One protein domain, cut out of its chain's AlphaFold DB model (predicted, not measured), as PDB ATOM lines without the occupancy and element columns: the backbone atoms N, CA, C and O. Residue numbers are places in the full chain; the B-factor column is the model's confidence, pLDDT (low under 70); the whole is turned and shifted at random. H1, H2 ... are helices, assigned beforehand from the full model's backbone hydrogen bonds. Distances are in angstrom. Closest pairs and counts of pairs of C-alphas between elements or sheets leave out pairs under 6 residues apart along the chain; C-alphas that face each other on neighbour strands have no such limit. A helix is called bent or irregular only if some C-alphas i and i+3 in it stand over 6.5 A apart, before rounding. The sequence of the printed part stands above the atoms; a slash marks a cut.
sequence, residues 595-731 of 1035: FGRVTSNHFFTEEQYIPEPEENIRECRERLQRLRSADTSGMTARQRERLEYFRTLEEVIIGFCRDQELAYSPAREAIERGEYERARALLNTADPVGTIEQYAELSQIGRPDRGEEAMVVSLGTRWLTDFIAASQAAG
ATOM      1  N   PHE A 595     203.466 164.031 174.367       95.56
ATOM      2  CA  PHE A 595     204.836 164.535 174.504       95.56
ATOM      3  C   PHE A 595     205.513 164.088 175.804       95.56
ATOM      4  O   PHE A 595     204.907 163.465 176.678       95.56
ATOM      5  N   GLY A 596     206.787 164.457 175.943       94.12
ATOM      6  CA  GLY A 596     207.571 164.258 177.157       94.12
ATOM      7  C   GLY A 596     208.107 162.838 177.313       94.12
ATOM      8  O   GLY A 596     207.620 161.888 176.699       94.12
ATOM      9  N   ARG A 597     209.143 162.690 178.141       92.81
ATOM     10  CA  ARG A 597     209.830 161.412 178.372       92.81
ATOM     11  C   ARG A 597     210.244 161.219 179.823       92.81
ATOM     12  O   ARG A 597     210.433 162.179 180.566       92.81
ATOM     13  N   VAL A 598     210.477 159.965 180.203       91.25
ATOM     14  CA  VAL A 598     210.903 159.588 181.564       91.25
ATOM     15  C   VAL A 598     212.094 158.626 181.594       91.25
ATOM     16  O   VAL A 598     212.500 158.189 182.667       91.25
ATOM     17  N   THR A 599     212.734 158.340 180.462       89.50
ATOM     18  CA  THR A 599     213.953 157.505 180.407       89.50
ATOM     19  C   THR A 599     215.265 158.272 180.605       89.50
ATOM     20  O   THR A 599     216.315 157.646 180.730       89.50
ATOM     21  N   SER A 600     215.238 159.612 180.647       88.62
ATOM     22  CA  SER A 600     216.442 160.463 180.716       88.62
ATOM     23  C   SER A 600     216.487 161.367 181.949       88.62
ATOM     24  O   SER A 600     215.532 161.425 182.717       88.62
ATOM     25  N   ASN A 601     217.571 162.123 182.143       91.19
ATOM     26  CA  ASN A 601     217.617 163.117 183.221       91.19
ATOM     27  C   ASN A 601     216.673 164.314 183.007       91.19
ATOM     28  O   ASN A 601     216.403 165.033 183.964       91.19
ATOM     29  N   HIS A 602     216.153 164.480 181.789       93.06
ATOM     30  CA  HIS A 602     215.311 165.595 181.370       93.06
ATOM     31  C   HIS A 602     213.956 165.103 180.867       93.06
ATOM     32  O   HIS A 602     213.833 163.987 180.341       93.06
ATOM     33  N   PHE A 603     212.936 165.941 181.036       95.25
ATOM     34  CA  PHE A 603     211.586 165.653 180.551       95.25
ATOM     35  C   PHE A 603     211.416 165.975 179.058       95.25
ATOM     36  O   PHE A 603     210.676 165.280 178.364       95.25
ATOM     37  N   PHE A 604     212.160 166.966 178.557       93.50
ATOM     38  CA  PHE A 604     212.355 167.254 177.135       93.50
ATOM     39  C   PHE A 604     213.854 167.199 176.816       93.50
ATOM     40  O   PHE A 604     214.682 167.571 177.643       93.50
ATOM     41  N   THR A 605     214.219 166.718 175.629       85.81
ATOM     42  CA  THR A 605     215.604 166.790 175.126       85.81
ATOM     43  C   THR A 605     215.613 167.508 173.783       85.81
ATOM     44  O   THR A 605     214.571 167.972 173.343       85.81
ATOM     45  N   GLU A 606     216.763 167.598 173.115       74.69
ATOM     46  CA  GLU A 606     216.853 168.220 171.784       74.69
ATOM     47  C   GLU A 606     215.974 167.531 170.730       74.69
ATOM     48  O   GLU A 606     215.516 168.175 169.795       74.69
ATOM     49  N   GLU A 607     215.711 166.232 170.884       82.31
ATOM     50  CA  GLU A 607     214.921 165.460 169.921       82.31
ATOM     51  C   GLU A 607     213.408 165.526 170.178       82.31
ATOM     52  O   GLU A 607     212.616 165.342 169.254       82.31
ATOM     53  N   GLN A 608     212.989 165.734 171.430       87.19
ATOM     54  CA  GLN A 608     211.578 165.698 171.826       87.19
ATOM     55  C   GLN A 608     211.032 167.114 171.994       87.19
ATOM     56  O   GLN A 608     211.571 167.895 172.770       87.19
ATOM     57  N   TYR A 609     209.913 167.403 171.331       90.69
ATOM     58  CA  TYR A 609     209.260 168.713 171.334       90.69
ATOM     59  C   TYR A 609     207.744 168.571 171.145       90.69
ATOM     60  O   TYR A 609     207.239 167.497 170.782       90.69
ATOM     61  N   ILE A 610     207.008 169.655 171.375       94.44
ATOM     62  CA  ILE A 610     205.582 169.772 171.053       94.44
ATOM     63  C   ILE A 610     205.449 170.473 169.686       94.44
ATOM     64  O   ILE A 610     205.740 171.663 169.575       94.44
ATOM     65  N   PRO A 611     205.035 169.773 168.616       92.25
ATOM     66  CA  PRO A 611     204.927 170.372 167.289       92.25
ATOM     67  C   PRO A 611     203.784 171.376 167.245       92.25
ATOM     68  O   PRO A 611     202.762 171.151 167.876       92.25
ATOM     69  N   GLU A 612     203.938 172.446 166.464       95.56
ATOM     70  CA  GLU A 612     202.856 173.399 166.171       95.56
ATOM     71  C   GLU A 612     202.130 173.906 167.446       95.56
ATOM     72  O   GLU A 612     200.909 173.781 167.579       95.56
ATOM     73  N   PRO A 613     202.857 174.466 168.434       97.12
ATOM     74  CA  PRO A 613     202.298 174.776 169.751       97.12
ATOM     75  C   PRO A 613     201.116 175.758 169.700       97.12
ATOM     76  O   PRO A 613     200.172 175.620 170.478       97.12
ATOM     77  N   GLU A 614     201.095 176.729 168.782       98.12
ATOM     78  CA  GLU A 614     199.956 177.646 168.627       98.12
ATOM     79  C   GLU A 614     198.701 176.963 168.067       98.12
ATOM     80  O   GLU A 614     197.582 177.331 168.441       98.12
ATOM     81  N   GLU A 615     198.876 175.979 167.182       98.00
ATOM     82  CA  GLU A 615     197.799 175.135 166.659       98.00
ATOM     83  C   GLU A 615     197.221 174.276 167.774       98.00
ATOM     84  O   GLU A 615     196.027 174.382 168.061       98.00
ATOM     85  N   ASN A 616     198.081 173.568 168.505       97.62
ATOM     86  CA  ASN A 616     197.674 172.773 169.658       97.62
ATOM     87  C   ASN A 616     196.911 173.611 170.689       97.62
ATOM     88  O   ASN A 616     195.855 173.193 171.158       97.62
ATOM     89  N   ILE A 617     197.374 174.823 171.019       98.56
ATOM     90  CA  ILE A 617     196.656 175.715 171.946       98.56
ATOM     91  C   ILE A 617     195.261 176.069 171.415       98.56
ATOM     92  O   ILE A 617     194.304 176.148 172.194       98.56
ATOM     93  N   ARG A 618     195.128 176.334 170.112       98.38
ATOM     94  CA  ARG A 618     193.837 176.639 169.484       98.38
ATOM     95  C   ARG A 618     192.897 175.439 169.582       98.38
ATOM     96  O   ARG A 618     191.773 175.606 170.051       98.38
ATOM     97  N   GLU A 619     193.363 174.250 169.224       97.88
ATOM     98  CA  GLU A 619     192.564 173.021 169.249       97.88
ATOM     99  C   GLU A 619     192.177 172.600 170.672       97.88
ATOM    100  O   GLU A 619     191.007 172.306 170.926       97.88
ATOM    101  N   CYS A 620     193.102 172.695 171.635       98.19
ATOM    102  CA  CYS A 620     192.804 172.480 173.055       98.19
ATOM    103  C   CYS A 620     191.686 173.420 173.528       98.19
ATOM    104  O   CYS A 620     190.760 173.000 174.219       98.19
ATOM    105  N   ARG A 621     191.704 174.698 173.120       98.25
ATOM    106  CA  ARG A 621     190.638 175.659 173.465       98.25
ATOM    107  C   ARG A 621     189.298 175.310 172.827       98.25
ATOM    108  O   ARG A 621     188.266 175.507 173.468       98.25
ATOM    109  N   GLU A 622     189.289 174.799 171.601       97.50
ATOM    110  CA  GLU A 622     188.066 174.331 170.942       97.50
ATOM    111  C   GLU A 622     187.477 173.107 171.656       97.50
ATOM    112  O   GLU A 622     186.273 173.071 171.938       97.50
ATOM    113  N   ARG A 623     188.315 172.124 172.013       97.06
ATOM    114  CA  ARG A 623     187.902 170.951 172.800       97.06
ATOM    115  C   ARG A 623     187.417 171.353 174.194       97.06
ATOM    116  O   ARG A 623     186.332 170.937 174.606       97.06
ATOM    117  N   LEU A 624     188.122 172.262 174.864       97.31
ATOM    118  CA  LEU A 624     187.725 172.838 176.149       97.31
ATOM    119  C   LEU A 624     186.382 173.577 176.065       97.31
ATOM    120  O   LEU A 624     185.547 173.449 176.960       97.31
ATOM    121  N   GLN A 625     186.125 174.320 174.985       96.69
ATOM    122  CA  GLN A 625     184.831 174.971 174.774       96.69
ATOM    123  C   GLN A 625     183.701 173.940 174.668       96.69
ATOM    124  O   GLN A 625     182.664 174.122 175.307       96.69
ATOM    125  N   ARG A 626     183.907 172.836 173.937       94.94
ATOM    126  CA  ARG A 626     182.927 171.736 173.858       94.94
ATOM    127  C   ARG A 626     182.648 171.133 175.233       94.94
ATOM    128  O   ARG A 626     181.483 170.987 175.600       94.94
ATOM    129  N   LEU A 627     183.692 170.863 176.018       97.19
ATOM    130  CA  LEU A 627     183.567 170.369 177.393       97.19
ATOM    131  C   LEU A 627     182.811 171.354 178.298       97.19
ATOM    132  O   LEU A 627     182.010 170.944 179.137       97.19
ATOM    133  N   ARG A 628     183.044 172.663 178.150       96.31
ATOM    134  CA  ARG A 628     182.359 173.725 178.913       96.31
ATOM    135  C   ARG A 628     180.898 173.912 178.502       96.31
ATOM    136  O   ARG A 628     180.094 174.323 179.329       96.31
ATOM    137  N   SER A 629     180.550 173.609 177.252       95.62
ATOM    138  CA  SER A 629     179.175 173.689 176.739       95.62
ATOM    139  C   SER A 629     178.311 172.463 177.054       95.62
ATOM    140  O   SER A 629     177.115 172.495 176.771       95.62
ATOM    141  N   ALA A 630     178.875 171.392 177.619       95.50
ATOM    142  CA  ALA A 630     178.099 170.228 178.033       95.50
ATOM    143  C   ALA A 630     177.097 170.595 179.144       95.50
ATOM    144  O   ALA A 630     177.468 171.218 180.138       95.50
ATOM    145  N   ASP A 631     175.834 170.188 178.990       95.44
ATOM    146  CA  ASP A 631     174.810 170.364 180.025       95.44
ATOM    147  C   ASP A 631     175.119 169.482 181.242       95.44
ATOM    148  O   ASP A 631     175.051 168.261 181.178       95.44
ATOM    149  N   THR A 632     175.460 170.099 182.371       95.94
ATOM    150  CA  THR A 632     175.810 169.375 183.599       95.94
ATOM    151  C   THR A 632     174.633 169.188 184.556       95.94
ATOM    152  O   THR A 632     174.832 168.650 185.649       95.94
ATOM    153  N   SER A 633     173.431 169.664 184.210       93.25
ATOM    154  CA  SER A 633     172.270 169.682 185.115       93.25
ATOM    155  C   SER A 633     171.807 168.277 185.516       93.25
ATOM    156  O   SER A 633     171.446 168.061 186.673       93.25
ATOM    157  N   GLY A 634     171.896 167.315 184.593       90.31
ATOM    158  CA  GLY A 634     171.576 165.902 184.819       90.31
ATOM    159  C   GLY A 634     172.753 165.030 185.270       90.31
ATOM    160  O   GLY A 634     172.565 163.837 185.505       90.31
ATOM    161  N   MET A 635     173.965 165.584 185.387       94.38
ATOM    162  CA  MET A 635     175.149 164.802 185.755       94.38
ATOM    163  C   MET A 635     175.205 164.508 187.262       94.38
ATOM    164  O   MET A 635     174.839 165.326 188.107       94.38
ATOM    165  N   THR A 636     175.748 163.352 187.627       92.94
ATOM    166  CA  THR A 636     176.159 163.032 189.003       92.94
ATOM    167  C   THR A 636     177.461 163.754 189.375       92.94
ATOM    168  O   THR A 636     178.148 164.311 188.517       92.94
ATOM    169  N   ALA A 637     177.839 163.732 190.659       93.31
ATOM    170  CA  ALA A 637     179.113 164.303 191.110       93.31
ATOM    171  C   ALA A 637     180.320 163.659 190.403       93.31
ATOM    172  O   ALA A 637     181.138 164.374 189.837       93.31
ATOM    173  N   ARG A 638     180.363 162.321 190.322       92.44
ATOM    174  CA  ARG A 638     181.444 161.590 189.637       92.44
ATOM    175  C   ARG A 638     181.509 161.875 188.135       92.44
ATOM    176  O   ARG A 638     182.592 161.987 187.581       92.44
ATOM    177  N   GLN A 639     180.365 162.033 187.466       95.31
ATOM    178  CA  GLN A 639     180.345 162.422 186.048       95.31
ATOM    179  C   GLN A 639     180.914 163.835 185.839       95.31
ATOM    180  O   GLN A 639     181.661 164.057 184.888       95.31
ATOM    181  N   ARG A 640     180.617 164.775 186.749       96.25
ATOM    182  CA  ARG A 640     181.213 166.120 186.723       96.25
ATOM    183  C   ARG A 640     182.712 166.109 187.005       96.25
ATOM    184  O   ARG A 640     183.426 166.845 186.343       96.25
ATOM    185  N   GLU A 641     183.188 165.275 187.927       96.00
ATOM    186  CA  GLU A 641     184.628 165.113 188.186       96.00
ATOM    187  C   GLU A 641     185.372 164.620 186.940       96.00
ATOM    188  O   GLU A 641     186.391 165.192 186.580       96.00
ATOM    189  N   ARG A 642     184.838 163.627 186.215       95.31
ATOM    190  CA  ARG A 642     185.445 163.172 184.947       95.31
ATOM    191  C   ARG A 642     185.449 164.264 183.887       95.31
ATOM    192  O   ARG A 642     186.420 164.401 183.152       95.31
ATOM    193  N   LEU A 643     184.363 165.033 183.792       97.06
ATOM    194  CA  LEU A 643     184.298 166.167 182.872       97.06
ATOM    195  C   LEU A 643     185.359 167.215 183.229       97.06
ATOM    196  O   LEU A 643     185.994 167.763 182.334       97.06
ATOM    197  N   GLU A 644     185.560 167.462 184.523       97.94
ATOM    198  CA  GLU A 644     186.587 168.374 185.015       97.94
ATOM    199  C   GLU A 644     187.997 167.854 184.745       97.94
ATOM    200  O   GLU A 644     188.811 168.616 184.246       97.94
ATOM    201  N   TYR A 645     188.260 166.556 184.924       97.38
ATOM    202  CA  TYR A 645     189.549 165.946 184.583       97.38
ATOM    203  C   TYR A 645     189.958 166.255 183.134       97.38
ATOM    204  O   TYR A 645     191.051 166.760 182.897       97.38
ATOM    205  N   PHE A 646     189.064 166.045 182.158       97.12
ATOM    206  CA  PHE A 646     189.369 166.378 180.761       97.12
ATOM    207  C   PHE A 646     189.531 167.886 180.531       97.12
ATOM    208  O   PHE A 646     190.359 168.285 179.719       97.12
ATOM    209  N   ARG A 647     188.793 168.748 181.246       98.12
ATOM    210  CA  ARG A 647     188.975 170.208 181.141       98.12
ATOM    211  C   ARG A 647     190.345 170.634 181.652       98.12
ATOM    212  O   ARG A 647     191.044 171.363 180.954       98.12
ATOM    213  N   THR A 648     190.726 170.164 182.835       98.38
ATOM    214  CA  THR A 648     192.021 170.464 183.447       98.38
ATOM    215  C   THR A 648     193.162 169.893 182.608       98.38
ATOM    216  O   THR A 648     194.165 170.571 182.426       98.38
ATOM    217  N   LEU A 649     192.998 168.705 182.012       97.56
ATOM    218  CA  LEU A 649     193.996 168.112 181.117       97.56
ATOM    219  C   LEU A 649     194.283 169.000 179.894       97.56
ATOM    220  O   LEU A 649     195.447 169.230 179.571       97.56
ATOM    221  N   GLU A 650     193.252 169.558 179.251       98.12
ATOM    222  CA  GLU A 650     193.431 170.503 178.133       98.12
ATOM    223  C   GLU A 650     194.152 171.786 178.580       98.12
ATOM    224  O   GLU A 650     194.992 172.322 177.857       98.12
ATOM    225  N   GLU A 651     193.849 172.292 179.778       98.44
ATOM    226  CA  GLU A 651     194.491 173.491 180.330       98.44
ATOM    227  C   GLU A 651     195.971 173.254 180.666       98.44
ATOM    228  O   GLU A 651     196.818 174.071 180.297       98.44
ATOM    229  N   VAL A 652     196.292 172.098 181.247       98.38
ATOM    230  CA  VAL A 652     197.666 171.651 181.513       98.38
ATOM    231  C   VAL A 652     198.468 171.549 180.214       98.38
ATOM    232  O   VAL A 652     199.591 172.046 180.141       98.38
ATOM    233  N   ILE A 653     197.899 170.962 179.156       98.44
ATOM    234  CA  ILE A 653     198.559 170.850 177.843       98.44
ATOM    235  C   ILE A 653     198.821 172.229 177.228       98.44
ATOM    236  O   ILE A 653     199.891 172.460 176.657       98.44
ATOM    237  N   ILE A 654     197.889 173.175 177.380       98.62
ATOM    238  CA  ILE A 654     198.105 174.575 176.985       98.62
ATOM    239  C   ILE A 654     199.278 175.186 177.767       98.62
ATOM    240  O   ILE A 654     200.064 175.932 177.177       98.62
ATOM    241  N   GLY A 655     199.397 174.887 179.065       98.50
ATOM    242  CA  GLY A 655     200.536 175.272 179.906       98.50
ATOM    243  C   GLY A 655     201.858 174.773 179.329       98.50
ATOM    244  O   GLY A 655     202.728 175.579 179.010       98.50
ATOM    245  N   PHE A 656     201.958 173.472 179.040       98.50
ATOM    246  CA  PHE A 656     203.142 172.884 178.404       98.50
ATOM    247  C   PHE A 656     203.502 173.549 177.071       98.50
ATOM    248  O   PHE A 656     204.662 173.892 176.867       98.50
ATOM    249  N   CYS A 657     202.534 173.783 176.179       98.50
ATOM    250  CA  CYS A 657     202.801 174.445 174.896       98.50
ATOM    251  C   CYS A 657     203.402 175.849 175.092       98.50
ATOM    252  O   CYS A 657     204.325 176.239 174.381       98.50
ATOM    253  N   ARG A 658     202.882 176.612 176.062       98.50
ATOM    254  CA  ARG A 658     203.362 177.965 176.371       98.50
ATOM    255  C   ARG A 658     204.746 177.948 177.002       98.50
ATOM    256  O   ARG A 658     205.628 178.666 176.542       98.50
ATOM    257  N   ASP A 659     204.918 177.138 178.036       98.56
ATOM    258  CA  ASP A 659     206.131 177.140 178.840       98.56
ATOM    259  C   ASP A 659     207.288 176.495 178.086       98.56
ATOM    260  O   ASP A 659     208.372 177.074 178.016       98.56
ATOM    261  N   GLN A 660     207.063 175.318 177.496       97.62
ATOM    262  CA  GLN A 660     208.108 174.573 176.806       97.62
ATOM    263  C   GLN A 660     208.457 175.223 175.468       97.62
ATOM    264  O   GLN A 660     209.592 175.647 175.280       97.62
ATOM    265  N   GLU A 661     207.506 175.337 174.542       96.75
ATOM    266  CA  GLU A 661     207.852 175.683 173.159       96.75
ATOM    267  C   GLU A 661     207.818 177.176 172.862       96.75
ATOM    268  O   GLU A 661     208.637 177.664 172.087       96.75
ATOM    269  N   LEU A 662     206.902 177.929 173.474       98.06
ATOM    270  CA  LEU A 662     206.799 179.369 173.208       98.06
ATOM    271  C   LEU A 662     207.739 180.213 174.080       98.06
ATOM    272  O   LEU A 662     208.030 181.354 173.717       98.06
ATOM    273  N   ALA A 663     208.236 179.665 175.194       98.38
ATOM    274  CA  ALA A 663     209.128 180.370 176.110       98.38
ATOM    275  C   ALA A 663     210.498 179.691 176.266       98.38
ATOM    276  O   ALA A 663     211.514 180.312 175.945       98.38
ATOM    277  N   TYR A 664     210.564 178.440 176.731       98.19
ATOM    278  CA  TYR A 664     211.835 177.781 177.052       98.19
ATOM    279  C   TYR A 664     212.693 177.457 175.827       98.19
ATOM    280  O   TYR A 664     213.845 177.888 175.787       98.19
ATOM    281  N   SER A 665     212.158 176.749 174.828       96.69
ATOM    282  CA  SER A 665     212.877 176.380 173.599       96.69
ATOM    283  C   SER A 665     213.549 177.599 172.934       96.69
ATOM    284  O   SER A 665     214.776 177.598 172.783       96.69
ATOM    285  N   PRO A 666     212.839 178.710 172.636       97.38
ATOM    286  CA  PRO A 666     213.468 179.896 172.056       97.38
ATOM    287  C   PRO A 666     214.394 180.635 173.035       97.38
ATOM    288  O   PRO A 666     215.337 181.295 172.594       97.38
ATOM    289  N   ALA A 667     214.167 180.553 174.354       98.19
ATOM    290  CA  ALA A 667     215.095 181.118 175.336       98.19
ATOM    291  C   ALA A 667     216.419 180.352 175.374       98.19
ATOM    292  O   ALA A 667     217.480 180.971 175.460       98.19
ATOM    293  N   ARG A 668     216.366 179.021 175.283       95.44
ATOM    294  CA  ARG A 668     217.541 178.156 175.191       95.44
ATOM    295  C   ARG A 668     218.357 178.488 173.943       95.44
ATOM    296  O   ARG A 668     219.544 178.774 174.076       95.44
ATOM    297  N   GLU A 669     217.721 178.569 172.773       93.88
ATOM    298  CA  GLU A 669     218.401 178.997 171.539       93.88
ATOM    299  C   GLU A 669     219.036 180.390 171.682       93.88
ATOM    300  O   GLU A 669     220.155 180.632 171.222       93.88
ATOM    301  N   ALA A 670     218.338 181.329 172.328       95.44
ATOM    302  CA  ALA A 670     218.866 182.666 172.580       95.44
ATOM    303  C   ALA A 670     220.100 182.631 173.501       95.44
ATOM    304  O   ALA A 670     221.067 183.344 173.236       95.44
ATOM    305  N   ILE A 671     220.119 181.784 174.539       90.50
ATOM    306  CA  ILE A 671     221.298 181.575 175.401       90.50
ATOM    307  C   ILE A 671     222.473 181.029 174.584       90.50
ATOM    308  O   ILE A 671     223.575 181.569 174.682       90.50
ATOM    309  N   GLU A 672     222.241 180.014 173.751       87.31
ATOM    310  CA  GLU A 672     223.265 179.397 172.893       87.31
ATOM    311  C   GLU A 672     223.861 180.400 171.886       87.31
ATOM    312  O   GLU A 672     225.055 180.361 171.584       87.31
ATOM    313  N   ARG A 673     223.060 181.367 171.416       86.25
ATOM    314  CA  ARG A 673     223.510 182.467 170.541       86.25
ATOM    315  C   ARG A 673     224.124 183.655 171.293       86.25
ATOM    316  O   ARG A 673     224.651 184.564 170.651       86.25
ATOM    317  N   GLY A 674     224.084 183.662 172.626       87.12
ATOM    318  CA  GLY A 674     224.542 184.776 173.465       87.12
ATOM    319  C   GLY A 674     223.583 185.977 173.514       87.12
ATOM    320  O   GLY A 674     223.968 187.061 173.951       87.12
ATOM    321  N   GLU A 675     222.332 185.807 173.082       93.31
ATOM    322  CA  GLU A 675     221.255 186.809 173.083       93.31
ATOM    323  C   GLU A 675     220.561 186.893 174.463       93.31
ATOM    324  O   GLU A 675     219.348 186.716 174.592       93.31
ATOM    325  N   TYR A 676     221.322 187.157 175.531       94.88
ATOM    326  CA  TYR A 676     220.827 187.018 176.913       94.88
ATOM    327  C   TYR A 676     219.623 187.898 177.264       94.88
ATOM    328  O   TYR A 676     218.738 187.437 177.972       94.88
ATOM    329  N   GLU A 677     219.527 189.128 176.756       96.00
ATOM    330  CA  GLU A 677     218.355 189.986 177.005       96.00
ATOM    331  C   GLU A 677     217.065 189.387 176.434       96.00
ATOM    332  O   GLU A 677     216.017 189.388 177.083       96.00
ATOM    333  N   ARG A 678     217.149 188.787 175.241       97.62
ATOM    334  CA  ARG A 678     216.026 188.071 174.637       97.62
ATOM    335  C   ARG A 678     215.681 186.822 175.443       97.62
ATOM    336  O   ARG A 678     214.506 186.597 175.720       97.62
ATOM    337  N   ALA A 679     216.687 186.044 175.847       98.06
ATOM    338  CA  ALA A 679     216.481 184.866 176.686       98.06
ATOM    339  C   ALA A 679     215.772 185.225 177.999       98.06
ATOM    340  O   ALA A 679     214.804 184.572 178.377       98.06
ATOM    341  N   ARG A 680     216.198 186.308 178.664       98.19
ATOM    342  CA  ARG A 680     215.570 186.814 179.892       98.19
ATOM    343  C   ARG A 680     214.107 187.184 179.675       98.19
ATOM    344  O   ARG A 680     213.261 186.809 180.481       98.19
ATOM    345  N   ALA A 681     213.810 187.907 178.596       98.31
ATOM    346  CA  ALA A 681     212.444 188.298 178.265       98.31
ATOM    347  C   ALA A 681     211.539 187.077 178.051       98.31
ATOM    348  O   ALA A 681     210.436 187.053 178.587       98.31
ATOM    349  N   LEU A 682     212.020 186.061 177.329       98.56
ATOM    350  CA  LEU A 682     211.281 184.823 177.076       98.56
ATOM    351  C   LEU A 682     211.065 184.014 178.360       98.56
ATOM    352  O   LEU A 682     209.930 183.666 178.668       98.56
ATOM    353  N   LEU A 683     212.112 183.790 179.161       98.25
ATOM    354  CA  LEU A 683     212.004 183.052 180.428       98.25
ATOM    355  C   LEU A 683     211.014 183.701 181.404       98.25
ATOM    356  O   LEU A 683     210.287 182.992 182.088       98.25
ATOM    357  N   ASN A 684     210.930 185.034 181.429       97.44
ATOM    358  CA  ASN A 684     209.970 185.761 182.266       97.44
ATOM    359  C   ASN A 684     208.502 185.614 181.816       97.44
ATOM    360  O   ASN A 684     207.610 186.051 182.541       97.44
ATOM    361  N   THR A 685     208.239 185.052 180.631       97.81
ATOM    362  CA  THR A 685     206.874 184.739 180.171       97.81
ATOM    363  C   THR A 685     206.415 183.327 180.521       97.81
ATOM    364  O   THR A 685     205.220 183.059 180.422       97.81
ATOM    365  N   ALA A 686     207.335 182.446 180.930       97.69
ATOM    366  CA  ALA A 686     207.019 181.076 181.316       97.69
ATOM    367  C   ALA A 686     206.502 180.996 182.762       97.69
ATOM    368  O   ALA A 686     206.979 181.724 183.637       97.69
ATOM    369  N   ASP A 687     205.599 180.055 183.024       98.38
ATOM    370  CA  ASP A 687     205.128 179.686 184.363       98.38
ATOM    371  C   ASP A 687     205.078 178.153 184.552       98.38
ATOM    372  O   ASP A 687     204.021 177.571 184.820       98.38
ATOM    373  N   PRO A 688     206.236 177.462 184.470       98.38
ATOM    374  CA  PRO A 688     206.283 176.012 184.649       98.38
ATOM    375  C   PRO A 688     205.859 175.583 186.062       98.38
ATOM    376  O   PRO A 688     205.442 174.447 186.261       98.38
ATOM    377  N   VAL A 689     205.960 176.471 187.060       98.62
ATOM    378  CA  VAL A 689     205.499 176.205 188.431       98.62
ATOM    379  C   VAL A 689     203.978 176.079 188.448       98.62
ATOM    380  O   VAL A 689     203.479 175.064 188.934       98.62
ATOM    381  N   GLY A 690     203.265 177.047 187.863       98.62
ATOM    382  CA  GLY A 690     201.810 177.005 187.733       98.62
ATOM    383  C   GLY A 690     201.326 175.801 186.925       98.62
ATOM    384  O   GLY A 690     200.387 175.126 187.343       98.62
ATOM    385  N   THR A 691     202.008 175.453 185.827       98.69
ATOM    386  CA  THR A 691     201.668 174.253 185.035       98.69
ATOM    387  C   THR A 691     201.842 172.957 185.841       98.69
ATOM    388  O   THR A 691     201.000 172.061 185.750       98.69
ATOM    389  N   ILE A 692     202.886 172.840 186.672       98.81
ATOM    390  CA  ILE A 692     203.078 171.672 187.554       98.81
ATOM    391  C   ILE A 692     202.024 171.627 188.661       98.81
ATOM    392  O   ILE A 692     201.494 170.553 188.943       98.81
ATOM    393  N   GLU A 693     201.705 172.761 189.284       98.69
ATOM    394  CA  GLU A 693     200.650 172.847 190.302       98.69
ATOM    395  C   GLU A 693     199.292 172.439 189.714       98.69
ATOM    396  O   GLU A 693     198.585 171.631 190.312       98.69
ATOM    397  N   GLN A 694     198.979 172.872 188.490       98.44
ATOM    398  CA  GLN A 694     197.765 172.458 187.787       98.44
ATOM    399  C   GLN A 694     197.774 170.965 187.414       98.44
ATOM    400  O   GLN A 694     196.741 170.298 187.492       98.44
ATOM    401  N   TYR A 695     198.930 170.399 187.047       98.56
ATOM    402  CA  TYR A 695     199.059 168.950 186.855       98.56
ATOM    403  C   TYR A 695     198.846 168.190 188.177       98.56
ATOM    404  O   TYR A 695     198.203 167.139 188.201       98.56
ATOM    405  N   ALA A 696     199.350 168.713 189.297       98.31
ATOM    406  CA  ALA A 696     199.104 168.123 190.608       98.31
ATOM    407  C   ALA A 696     197.607 168.152 190.954       98.31
ATOM    408  O   ALA A 696     197.076 167.132 191.390       98.31
ATOM    409  N   GLU A 697     196.899 169.250 190.674       97.50
ATOM    410  CA  GLU A 697     195.437 169.319 190.804       97.50
ATOM    411  C   GLU A 697     194.735 168.270 189.932       97.50
ATOM    412  O   GLU A 697     193.912 167.513 190.447       97.50
ATOM    413  N   LEU A 698     195.112 168.159 188.650       97.50
ATOM    414  CA  LEU A 698     194.598 167.141 187.724       97.50
ATOM    415  C   LEU A 698     194.721 165.727 188.309       97.50
ATOM    416  O   LEU A 698     193.748 164.969 188.287       97.50
ATOM    417  N   SER A 699     195.888 165.393 188.873       96.75
ATOM    418  CA  SER A 699     196.161 164.068 189.452       96.75
ATOM    419  C   SER A 699     195.207 163.700 190.595       96.75
ATOM    420  O   SER A 699     194.934 162.521 190.823       96.75
ATOM    421  N   GLN A 700     194.653 164.706 191.279       96.19
ATOM    422  CA  GLN A 700     193.751 164.548 192.419       96.19
ATOM    423  C   GLN A 700     192.265 164.570 192.027       96.19
ATOM    424  O   GLN A 700     191.407 164.296 192.868       96.19
ATOM    425  N   ILE A 701     191.920 164.865 190.766       95.69
ATOM    426  CA  ILE A 701     190.524 164.842 190.314       95.69
ATOM    427  C   ILE A 701     190.020 163.395 190.261       95.69
ATOM    428  O   ILE A 701     190.569 162.535 189.568       95.69
ATOM    429  N   GLY A 702     188.917 163.135 190.965       89.62
ATOM    430  CA  GLY A 702     188.318 161.807 191.068       89.62
ATOM    431  C   GLY A 702     188.977 160.968 192.161       89.62
ATOM    432  O   GLY A 702     188.998 161.364 193.325       89.62
ATOM    433  N   ARG A 703     189.442 159.765 191.814       86.19
ATOM    434  CA  ARG A 703     190.318 158.968 192.683       86.19
ATOM    435  C   ARG A 703     191.767 159.335 192.334       86.19
ATOM    436  O   ARG A 703     192.083 159.264 191.146       86.19
ATOM    437  N   PRO A 704     192.619 159.703 193.308       88.81
ATOM    438  CA  PRO A 704     194.034 159.944 193.044       88.81
ATOM    439  C   PRO A 704     194.686 158.746 192.345       88.81
ATOM    440  O   PRO A 704     194.461 157.600 192.746       88.81
ATOM    441  N   ASP A 705     195.460 159.007 191.289       91.56
ATOM    442  CA  ASP A 705     196.235 157.982 190.584       91.56
ATOM    443  C   ASP A 705     197.717 158.104 190.930       91.56
ATOM    444  O   ASP A 705     198.355 159.136 190.713       91.56
ATOM    445  N   ARG A 706     198.287 157.006 191.428       92.62
ATOM    446  CA  ARG A 706     199.671 156.960 191.905       92.62
ATOM    447  C   ARG A 706     200.704 157.263 190.817       92.62
ATOM    448  O   ARG A 706     201.783 157.772 191.123       92.62
ATOM    449  N   GLY A 707     200.396 156.929 189.563       94.06
ATOM    450  CA  GLY A 707     201.265 157.197 188.420       94.06
ATOM    451  C   GLY A 707     201.334 158.688 188.092       94.06
ATOM    452  O   GLY A 707     202.430 159.223 187.908       94.06
ATOM    453  N   GLU A 708     200.184 159.363 188.092       95.44
ATOM    454  CA  GLU A 708     200.094 160.819 187.911       95.44
ATOM    455  C   GLU A 708     200.694 161.581 189.107       95.44
ATOM    456  O   GLU A 708     201.457 162.522 188.902       95.44
ATOM    457  N   GLU A 709     200.476 161.143 190.353       95.75
ATOM    458  CA  GLU A 709     201.152 161.731 191.527       95.75
ATOM    459  C   GLU A 709     202.677 161.710 191.360       95.75
ATOM    460  O   GLU A 709     203.360 162.724 191.496       95.75
ATOM    461  N   ALA A 710     203.235 160.559 190.989       95.62
ATOM    462  CA  ALA A 710     204.666 160.421 190.749       95.62
ATOM    463  C   ALA A 710     205.171 161.258 189.559       95.62
ATOM    464  O   ALA A 710     206.365 161.576 189.486       95.62
ATOM    465  N   MET A 711     204.299 161.629 188.619       96.56
ATOM    466  CA  MET A 711     204.667 162.518 187.522       96.56
ATOM    467  C   MET A 711     204.987 163.927 188.022       96.56
ATOM    468  O   MET A 711     205.929 164.530 187.517       96.56
ATOM    469  N   VAL A 712     204.334 164.410 189.087       97.81
ATOM    470  CA  VAL A 712     204.681 165.690 189.743       97.81
ATOM    471  C   VAL A 712     206.150 165.704 190.182       97.81
ATOM    472  O   VAL A 712     206.851 166.703 190.008       97.81
ATOM    473  N   VAL A 713     206.670 164.565 190.657       97.06
ATOM    474  CA  VAL A 713     208.102 164.416 190.970       97.06
ATOM    475  C   VAL A 713     208.960 164.561 189.717       97.06
ATOM    476  O   VAL A 713     209.961 165.278 189.737       97.06
ATOM    477  N   SER A 714     208.588 163.893 188.625       95.94
ATOM    478  CA  SER A 714     209.347 163.951 187.371       95.94
ATOM    479  C   SER A 714     209.340 165.359 186.780       95.94
ATOM    480  O   SER A 714     210.401 165.870 186.437       95.94
ATOM    481  N   LEU A 715     208.195 166.041 186.759       98.19
ATOM    482  CA  LEU A 715     208.109 167.424 186.293       98.19
ATOM    483  C   LEU A 715     208.935 168.368 187.183       98.19
ATOM    484  O   LEU A 715     209.724 169.166 186.681       98.19
ATOM    485  N   GLY A 716     208.853 168.226 188.506       97.94
ATOM    486  CA  GLY A 716     209.615 169.061 189.436       97.94
ATOM    487  C   GLY A 716     211.132 168.826 189.415       97.94
ATOM    488  O   GLY A 716     211.892 169.729 189.758       97.94
ATOM    489  N   THR A 717     211.597 167.640 189.007       97.12
ATOM    490  CA  THR A 717     213.027 167.263 189.059       97.12
ATOM    491  C   THR A 717     213.704 167.090 187.699       97.12
ATOM    492  O   THR A 717     214.930 166.983 187.657       97.12
ATOM    493  N   ARG A 718     212.931 167.047 186.608       95.50
ATOM    494  CA  ARG A 718     213.426 166.861 185.233       95.50
ATOM    495  C   ARG A 718     212.937 167.916 184.250       95.50
ATOM    496  O   ARG A 718     213.521 168.020 183.182       95.50
ATOM    497  N   TRP A 719     211.856 168.638 184.555       97.50
ATOM    498  CA  TRP A 719     211.335 169.696 183.685       97.50
ATOM    499  C   TRP A 719     211.639 171.073 184.270       97.50
ATOM    500  O   TRP A 719     212.384 171.852 183.686       97.50
ATOM    501  N   LEU A 720     211.177 171.351 185.491       98.56
ATOM    502  CA  LEU A 720     211.401 172.638 186.156       98.56
ATOM    503  C   LEU A 720     212.888 172.970 186.341       98.56
ATOM    504  O   LEU A 720     213.294 174.130 186.263       98.56
ATOM    505  N   THR A 721     213.719 171.959 186.583       98.06
ATOM    506  CA  THR A 721     215.166 172.128 186.761       98.06
ATOM    507  C   THR A 721     215.851 172.663 185.508       98.06
ATOM    508  O   THR A 721     216.836 173.392 185.630       98.06
ATOM    509  N   ASP A 722     215.299 172.391 184.325       97.62
ATOM    510  CA  ASP A 722     215.811 172.910 183.059       97.62
ATOM    511  C   ASP A 722     215.548 174.421 182.952       97.62
ATOM    512  O   ASP A 722     216.456 175.183 182.608       97.62
ATOM    513  N   PHE A 723     214.359 174.887 183.359       98.50
ATOM    514  CA  PHE A 723     214.031 176.320 183.463       98.50
ATOM    515  C   PHE A 723     214.880 177.035 184.514       98.50
ATOM    516  O   PHE A 723     215.325 178.167 184.295       98.50
ATOM    517  N   ILE A 724     215.126 176.384 185.657       98.38
ATOM    518  CA  ILE A 724     216.007 176.914 186.705       98.38
ATOM    519  C   ILE A 724     217.425 177.081 186.153       98.38
ATOM    520  O   ILE A 724     218.036 178.130 186.359       98.38
ATOM    521  N   ALA A 725     217.942 176.087 185.430       98.00
ATOM    522  CA  ALA A 725     219.273 176.156 184.841       98.00
ATOM    523  C   ALA A 725     219.367 177.206 183.725       98.00
ATOM    524  O   ALA A 725     220.333 177.965 183.704       98.00
ATOM    525  N   ALA A 726     218.350 177.340 182.867       98.19
ATOM    526  CA  ALA A 726     218.296 178.403 181.858       98.19
ATOM    527  C   ALA A 726     218.263 179.797 182.507       98.19
ATOM    528  O   ALA A 726     219.018 180.691 182.123       98.19
ATOM    529  N   SER A 727     217.458 179.969 183.561       98.00
ATOM    530  CA  SER A 727     217.425 181.197 184.368       98.00
ATOM    531  C   SER A 727     218.777 181.511 185.013       98.00
ATOM    532  O   SER A 727     219.175 182.674 185.082       98.00
ATOM    533  N   GLN A 728     219.504 180.497 185.487       97.62
ATOM    534  CA  GLN A 728     220.860 180.658 186.020       97.62
ATOM    535  C   GLN A 728     221.848 181.061 184.920       97.62
ATOM    536  O   GLN A 728     222.577 182.036 185.096       97.62
ATOM    537  N   ALA A 729     221.830 180.377 183.775       96.44
ATOM    538  CA  ALA A 729     222.692 180.660 182.630       96.44
ATOM    539  C   ALA A 729     222.480 182.080 182.080       96.44
ATOM    540  O   ALA A 729     223.445 182.779 181.782       96.44
ATOM    541  N   ALA A 730     221.232 182.554 182.030       97.12
ATOM    542  CA  ALA A 730     220.885 183.911 181.607       97.12
ATOM    543  C   ALA A 730     221.173 184.995 182.669       97.12
ATOM    544  O   ALA A 730     221.000 186.188 182.398       97.12
ATOM    545  N   GLY A 731     221.604 184.620 183.878       95.44
ATOM    546  CA  GLY A 731     221.881 185.557 184.969       95.44
ATOM    547  C   GLY A 731     220.630 186.152 185.630       95.44
ATOM    548  O   GLY A 731     220.703 187.252 186.165       95.44
TER     549      GLY A 731
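Overview. This is residues 595 to 731 of the 1035 residues of the protein "Carbohydrate binding module family protein" of Kiritimatiella glycovorans (UniProt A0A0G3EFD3). An elongated, all-helix domain has the long helix H2 as its backbone; H2 is bent but runs nearly straight along the longest axis. H1 packs antiparallel along one side of H2a, H4 packs on another side, and H5 folds back along H4, giving an uneven row H1, H2a, H4, H5, while short H3 folds back on H2b at one end and the last turns of H5 reach H2b and H3. The printed part has 137 residues, with five named helices in the order H1, H2, H3, H4, H5 and no named strand, after a first stretch, residues 595 to 612, with no named element. It is only just compact, close to loose, with a radius of gyration of the C-alphas of 16.7 A and spans of 57 by 30 by 24 A.

Arrangement. H1, residues 613 to 629, forms a helical hairpin with H2a, residues 637 to 662; they touch at a shallow tilt of 17 degrees, opposite ways, the closest C-alphas being those of Pro 613 and Cys 657, 5.2 A apart. H2, residues 637 to 672, was assigned as one helix by its hydrogen bonds but is bent: C-alphas 662 and 665 are 6.8 A apart, and the arms H2a and H2b, residues 665 to 672, stand at a shallow tilt of 28 degrees. Taken whole it is the hub, touching four other helices. H3, residues 676 to 683, forms a hairpin with H2b, a shallow tilt of 21 degrees, with the closest C-alphas, of Ala 667 and Ala 679, 4.2 A apart. H4, residues 688 to 700, touches H2a, opposite ways at a shallow tilt of 20 degrees; the closest C-alphas are those of Gly 655 and Thr 691, 5.4 A apart. H5, residues 706 to 729, forms a hairpin with H4 at 2 degrees, closest at the C-alphas of Ser 699 and Glu 708, 5.3 A apart. With residues 726 to 729 alone H5 touches H2b, the C-alphas of Arg 668 and Ala 726 being closest at 6.7 A. With residues 723 to 727 alone it touches H3, closest at the C-alphas of Leu 683 and Ser 727, 7.0 A apart. H1 is apart from H4 and H5. Every O i to N i+4 pair is within hydrogen-bond range in H1, H2a, H2b, H3 and H4; in H5 it is 15 of 20.

Along the chain. H1 begins at C-alpha 613 (202.298, 174.776, 169.751) and is 24.2 A long. H2a measures 36.2 A, H2b 10.8 A, H3 10.3 A and H4 18.7 A. H5, 34.3 A long, has a kink of 26 degrees near residue 714 and ends at C-alpha 729 (222.692, 180.660, 182.630).

Size, cuts and confidence. The two C-alphas farthest apart, of Gly 634 and Gly 674, are 57.4 A apart. The printed part has no cut. The link from H1 to H2 is short, and the other three are tight. The mean pLDDT of the printed part is 95.7, and no printed residue is under 70.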